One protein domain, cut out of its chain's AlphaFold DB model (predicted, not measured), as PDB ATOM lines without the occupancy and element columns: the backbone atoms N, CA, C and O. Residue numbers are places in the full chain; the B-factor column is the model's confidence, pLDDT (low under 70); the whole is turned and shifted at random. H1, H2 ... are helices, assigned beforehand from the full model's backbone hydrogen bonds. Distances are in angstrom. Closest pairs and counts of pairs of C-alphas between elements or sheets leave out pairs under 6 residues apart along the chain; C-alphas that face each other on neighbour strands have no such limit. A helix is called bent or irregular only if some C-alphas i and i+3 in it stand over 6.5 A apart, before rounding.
ATOM      1  N   SER A   4     -43.149   6.442  48.110       59.62
ATOM      2  CA  SER A   4     -44.259   5.497  47.936       59.62
ATOM      3  C   SER A   4     -43.805   4.162  47.342       59.62
ATOM      4  O   SER A   4     -44.251   3.112  47.793       59.62
ATOM      5  N   ASP A   5     -42.897   4.188  46.366       64.38
ATOM      6  CA  ASP A   5     -42.573   3.013  45.549       64.38
ATOM      7  C   ASP A   5     -41.628   2.061  46.294       64.38
ATOM      8  O   ASP A   5     -41.787   0.844  46.231       64.38
ATOM      9  N   SER A   6     -40.671   2.610  47.053       67.44
ATOM     10  CA  SER A   6     -39.765   1.837  47.916       67.44
ATOM     11  C   SER A   6     -40.513   1.120  49.041       67.44
ATOM     12  O   SER A   6     -40.219  -0.038  49.332       67.44
ATOM     13  N   THR A   7     -41.525   1.770  49.624       69.75
ATOM     14  CA  THR A   7     -42.351   1.191  50.695       69.75
ATOM     15  C   THR A   7     -43.182   0.010  50.190       69.75
ATOM     16  O   THR A   7     -43.262  -1.014  50.865       69.75
ATOM     17  N   VAL A   8     -43.767   0.124  48.992       74.12
ATOM     18  CA  VAL A   8     -44.535  -0.970  48.374       74.12
ATOM     19  C   VAL A   8     -43.628  -2.165  48.085       74.12
ATOM     20  O   VAL A   8     -43.975  -3.286  48.453       74.12
ATOM     21  N   LEU A   9     -42.444  -1.935  47.504       76.00
ATOM     22  CA  LEU A   9     -41.484  -3.003  47.212       76.00
ATOM     23  C   LEU A   9     -40.997  -3.714  48.480       76.00
ATOM     24  O   LEU A   9     -41.001  -4.941  48.505       76.00
ATOM     25  N   ALA A  10     -40.651  -2.962  49.530       73.19
ATOM     26  CA  ALA A  10     -40.230  -3.530  50.809       73.19
ATOM     27  C   ALA A  10     -41.353  -4.354  51.461       73.19
ATOM     28  O   ALA A  10     -41.124  -5.480  51.892       73.19
ATOM     29  N   SER A  11     -42.592  -3.842  51.458       72.56
ATOM     30  CA  SER A  11     -43.745  -4.569  52.008       72.56
ATOM     31  C   SER A  11     -44.065  -5.855  51.242       72.56
ATOM     32  O   SER A  11     -44.477  -6.845  51.837       72.56
ATOM     33  N   ALA A  12     -43.840  -5.861  49.927       72.81
ATOM     34  CA  ALA A  12     -44.073  -7.023  49.084       72.81
ATOM     35  C   ALA A  12     -42.994  -8.110  49.256       72.81
ATOM     36  O   ALA A  12     -43.258  -9.273  48.955       72.81
ATOM     37  N   SER A  13     -41.797  -7.741  49.731       71.50
ATOM     38  CA  SER A  13     -40.695  -8.667  50.021       71.50
ATOM     39  C   SER A  13     -40.676  -9.215  51.452       71.50
ATOM     40  O   SER A  13     -39.945 -10.168  51.705       71.50
ATOM     41  N   ASP A  14     -41.447  -8.628  52.372       72.31
ATOM     42  CA  ASP A  14     -41.401  -8.948  53.809       72.31
ATOM     43  C   ASP A  14     -42.420 -10.029  54.234       72.31
ATOM     44  O   ASP A  14     -42.446 -10.436  55.391       72.31
ATOM     45  N   ASP A  15     -43.259 -10.528  53.312       75.69
ATOM     46  CA  ASP A  15     -44.209 -11.619  53.575       75.69
ATOM     47  C   ASP A  15     -43.611 -12.995  53.197       75.69
ATOM     48  O   ASP A  15     -43.527 -13.322  52.008       75.69
ATOM     49  N   PRO A  16     -43.248 -13.854  54.174       69.38
ATOM     50  CA  PRO A  16     -42.667 -15.172  53.913       69.38
ATOM     51  C   PRO A  16     -43.652 -16.171  53.288       69.38
ATOM     52  O   PRO A  16     -43.221 -17.197  52.761       69.38
ATOM     53  N   ALA A  17     -44.963 -15.917  53.382       79.75
ATOM     54  CA  ALA A  17     -46.008 -16.751  52.790       79.75
ATOM     55  C   ALA A  17     -46.353 -16.326  51.352       79.75
ATOM     56  O   ALA A  17     -47.058 -17.049  50.640       79.75
ATOM     57  N   SER A  18     -45.845 -15.174  50.910       80.06
ATOM     58  CA  SER A  18     -46.042 -14.673  49.557       80.06
ATOM     59  C   SER A  18     -45.172 -15.441  48.551       80.06
ATOM     60  O   SER A  18     -43.985 -15.668  48.789       80.06
ATOM     61  N   PRO A  19     -45.706 -15.814  47.371       83.19
ATOM     62  CA  PRO A  19     -44.905 -16.400  46.294       83.19
ATOM     63  C   PRO A  19     -44.008 -15.369  45.584       83.19
ATOM     64  O   PRO A  19     -43.280 -15.723  44.652       83.19
ATOM     65  N   LEU A  20     -44.083 -14.089  45.963       81.50
ATOM     66  CA  LEU A  20     -43.379 -13.002  45.296       81.50
ATOM     67  C   LEU A  20     -41.912 -12.935  45.742       81.50
ATOM     68  O   LEU A  20     -41.605 -12.846  46.925       81.50
ATOM     69  N   ARG A  21     -40.991 -12.906  44.774       82.00
ATOM     70  CA  ARG A  21     -39.576 -12.592  45.007       82.00
ATOM     71  C   ARG A  21     -39.222 -11.321  44.257       82.00
ATOM     72  O   ARG A  21     -39.464 -11.231  43.054       82.00
ATOM     73  N   VAL A  22     -38.639 -10.359  44.960       81.25
ATOM     74  CA  VAL A  22     -38.242  -9.069  44.392       81.25
ATOM     75  C   VAL A  22     -36.730  -9.067  44.194       81.25
ATOM     76  O   VAL A  22     -35.975  -9.263  45.140       81.25
ATOM     77  N   VAL A  23     -36.289  -8.841  42.957       86.69
ATOM     78  CA  VAL A  23     -34.878  -8.608  42.624       86.69
ATOM     79  C   VAL A  23     -34.760  -7.191  42.087       86.69
ATOM     80  O   VAL A  23     -35.457  -6.824  41.142       86.69
ATOM     81  N   VAL A  24     -33.880  -6.394  42.688       83.25
ATOM     82  CA  VAL A  24     -33.636  -5.006  42.287       83.25
ATOM     83  C   VAL A  24     -32.228  -4.899  41.719       83.25
ATOM     84  O   VAL A  24     -31.257  -5.233  42.392       83.25
ATOM     85  N   SER A  25     -32.108  -4.396  40.492       85.81
ATOM     86  CA  SER A  25     -30.825  -3.976  39.926       85.81
ATOM     87  C   SER A  25     -30.735  -2.456  39.942       85.81
ATOM     88  O   SER A  25     -31.628  -1.779  39.428       85.81
ATOM     89  N   MET A  26     -29.643  -1.913  40.466       79.44
ATOM     90  CA  MET A  26     -29.353  -0.483  40.408       79.44
ATOM     91  C   MET A  26     -27.867  -0.258  40.156       79.44
ATOM     92  O   MET A  26     -27.038  -1.108  40.478       79.44
ATOM     93  N   ARG A  27     -27.524   0.892  39.574       76.81
ATOM     94  CA  ARG A  27     -26.125   1.309  39.477       76.81
ATOM     95  C   ARG A  27     -25.637   1.797  40.843       76.81
ATOM     96  O   ARG A  27     -26.422   2.317  41.636       76.81
ATOM     97  N   SER A  28     -24.341   1.652  41.099       75.50
ATOM     98  CA  SER A  28     -23.742   1.962  42.400       75.50
ATOM     99  C   SER A  28     -23.849   3.437  42.797       75.50
ATOM    100  O   SER A  28     -23.988   3.731  43.975       75.50
ATOM    101  N   ASP A  29     -23.876   4.361  41.837       73.75
ATOM    102  CA  ASP A  29     -24.054   5.804  42.052       73.75
ATOM    103  C   ASP A  29     -25.450   6.188  42.578       73.75
ATOM    104  O   ASP A  29     -25.658   7.309  43.037       73.75
ATOM    105  N   PHE A  30     -26.415   5.263  42.554       74.88
ATOM    106  CA  PHE A  30     -27.751   5.474  43.117       74.88
ATOM    107  C   PHE A  30     -27.935   4.858  44.512       74.88
ATOM    108  O   PHE A  30     -28.988   5.082  45.114       74.88
ATOM    109  N   LEU A  31     -26.935   4.146  45.056       78.38
ATOM    110  CA  LEU A  31     -26.984   3.620  46.431       78.38
ATOM    111  C   LEU A  31     -27.139   4.746  47.460       78.38
ATOM    112  O   LEU A  31     -27.936   4.612  48.387       78.38
ATOM    113  N   ASP A  32     -26.477   5.885  47.247       76.81
ATOM    114  CA  ASP A  32     -26.575   7.053  48.134       76.81
ATOM    115  C   ASP A  32     -28.015   7.572  48.243       76.81
ATOM    116  O   ASP A  32     -28.473   7.966  49.314       76.81
ATOM    117  N   ARG A  33     -28.767   7.511  47.139       74.44
ATOM    118  CA  ARG A  33     -30.182   7.902  47.106       74.44
ATOM    119  C   ARG A  33     -31.084   6.841  47.718       74.44
ATOM    120  O   ARG A  33     -32.090   7.183  48.330       74.44
ATOM    121  N   ALA A  34     -30.748   5.561  47.564       75.50
ATOM    122  CA  ALA A  34     -31.466   4.477  48.233       75.50
ATOM    123  C   ALA A  34     -31.337   4.577  49.762       75.50
ATOM    124  O   ALA A  34     -32.282   4.249  50.474       75.50
ATOM    125  N   ALA A  35     -30.221   5.118  50.264       75.50
ATOM    126  CA  ALA A  35     -30.012   5.366  51.688       75.50
ATOM    127  C   ALA A  35     -30.913   6.472  52.284       75.50
ATOM    128  O   ALA A  35     -31.018   6.579  53.508       75.50
ATOM    129  N   GLU A  36     -31.609   7.269  51.460       82.00
ATOM    130  CA  GLU A  36     -32.611   8.241  51.931       82.00
ATOM    131  C   GLU A  36     -33.852   7.560  52.551       82.00
ATOM    132  O   GLU A  36     -34.592   8.197  53.314       82.00
ATOM    133  N   ASP A  37     -34.080   6.276  52.245       81.81
ATOM    134  CA  ASP A  37     -35.120   5.428  52.831       81.81
ATOM    135  C   ASP A  37     -34.489   4.288  53.644       81.81
ATOM    136  O   ASP A  37     -34.040   3.275  53.110       81.81
ATOM    137  N   ARG A  38     -34.480   4.454  54.970       79.19
ATOM    138  CA  ARG A  38     -33.854   3.500  55.898       79.19
ATOM    139  C   ARG A  38     -34.439   2.092  55.810       79.19
ATOM    140  O   ARG A  38     -33.673   1.141  55.829       79.19
ATOM    141  N   ARG A  39     -35.765   1.956  55.690       78.38
ATOM    142  CA  ARG A  39     -36.408   0.627  55.659       78.38
ATOM    143  C   ARG A  39     -36.043  -0.115  54.383       78.38
ATOM    144  O   ARG A  39     -35.782  -1.306  54.405       78.38
ATOM    145  N   PHE A  40     -36.009   0.610  53.269       79.88
ATOM    146  CA  PHE A  40     -35.599   0.033  51.999       79.88
ATOM    147  C   PHE A  40     -34.129  -0.394  52.028       79.88
ATOM    148  O   PHE A  40     -33.812  -1.482  51.560       79.88
ATOM    149  N   LEU A  41     -33.239   0.420  52.607       81.62
ATOM    150  CA  LEU A  41     -31.818   0.093  52.729       81.62
ATOM    151  C   LEU A  41     -31.569  -1.144  53.612       81.62
ATOM    152  O   LEU A  41     -30.762  -1.999  53.237       81.62
ATOM    153  N   ASP A  42     -32.263  -1.261  54.745       81.94
ATOM    154  CA  ASP A  42     -32.139  -2.407  55.657       81.94
ATOM    155  C   ASP A  42     -32.476  -3.728  54.944       81.94
ATOM    156  O   ASP A  42     -31.723  -4.695  55.044       81.94
ATOM    157  N   GLU A  43     -33.536  -3.754  54.136       80.56
ATOM    158  CA  GLU A  43     -33.916  -4.923  53.335       80.56
ATOM    159  C   GLU A  43     -32.936  -5.171  52.178       80.56
ATOM    160  O   GLU A  43     -32.577  -6.316  51.898       80.56
ATOM    161  N   LEU A  44     -32.442  -4.110  51.536       81.12
ATOM    162  CA  LEU A  44     -31.526  -4.209  50.399       81.12
ATOM    163  C   LEU A  44     -30.161  -4.780  50.799       81.12
ATOM    164  O   LEU A  44     -29.572  -5.570  50.060       81.12
ATOM    165  N   THR A  45     -29.668  -4.422  51.987       81.00
ATOM    166  CA  THR A  45     -28.377  -4.911  52.500       81.00
ATOM    167  C   THR A  45     -28.377  -6.408  52.815       81.00
ATOM    168  O   THR A  45     -27.316  -7.027  52.759       81.00
ATOM    169  N   ARG A  46     -29.543  -7.029  53.056       82.06
ATOM    170  CA  ARG A  46     -29.653  -8.478  53.327       82.06
ATOM    171  C   ARG A  46     -29.307  -9.361  52.125       82.06
ATOM    172  O   ARG A  46     -28.993 -10.532  52.314       82.06
ATOM    173  N   GLY A  47     -29.366  -8.820  50.907       80.50
ATOM    174  CA  GLY A  47     -29.155  -9.563  49.658       80.50
ATOM    175  C   GLY A  47     -28.323  -8.808  48.623       80.50
ATOM    176  O   GLY A  47     -28.455  -9.067  47.428       80.50
TER     177      GLY A  47
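AT A GLANCE: This is residues 4 to 47 of the 445 residues of an uncharacterized protein of Deltaproteobacteria bacterium (UniProt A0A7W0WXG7). Three short helices make an elongated group: H3 sits between H1 and H2, against H1 and near H2, while a long link, residues 14 to 27, loops out beyond H1 and runs back to H2. The printed part has 44 residues, with H1, H2 and H3 in that order, no named strand, and the class all helix. It is only just compact, close to loose, with a radius of gyration of the C-alphas of 10.7 A and spans of 33 by 18 by 17 A.

HOW THE PARTS SIT: H1, residues 4 to 13, touches H3, residues 38 to 45, the same way at a steep tilt of 47 degrees; their closest C-alphas, of Ala 10 and Phe 40, are 6.0 A apart. H2, residues 28 to 34, is close to H3 but not clearly touching; their closest C-alphas, of Ala 34 and Leu 41, are 6.3 A apart. H2 and H3 run opposite ways at a shallow tilt of 34 degrees, only just short of steep. H1 and H2 are apart. Every O i to N i+4 pair is within hydrogen-bond range in H1 and H3; in H2 1 of 3 is, beside 3 of 4 O i to N i+3 pairs.

IN THESE COORDINATES: H1 is 14.8 A long from C-alpha 4 at (-44.259, 5.497, 47.936). H2 spans 10.0 A and is only just irregular, with C-alphas 29 and 32 6.7 A apart. H3 spans 10.6 A to C-alpha 45 at (-28.377, -4.911, 52.500).

THE WHOLE: The C-alphas farthest apart, of Ala 17 and Asp 29, are 33.3 A apart. The printed part has no cut; the link from H1 to H2 is long, that from H2 to H3 tight. The model's pLDDT is under 70 at residues 4 to 7 and 16.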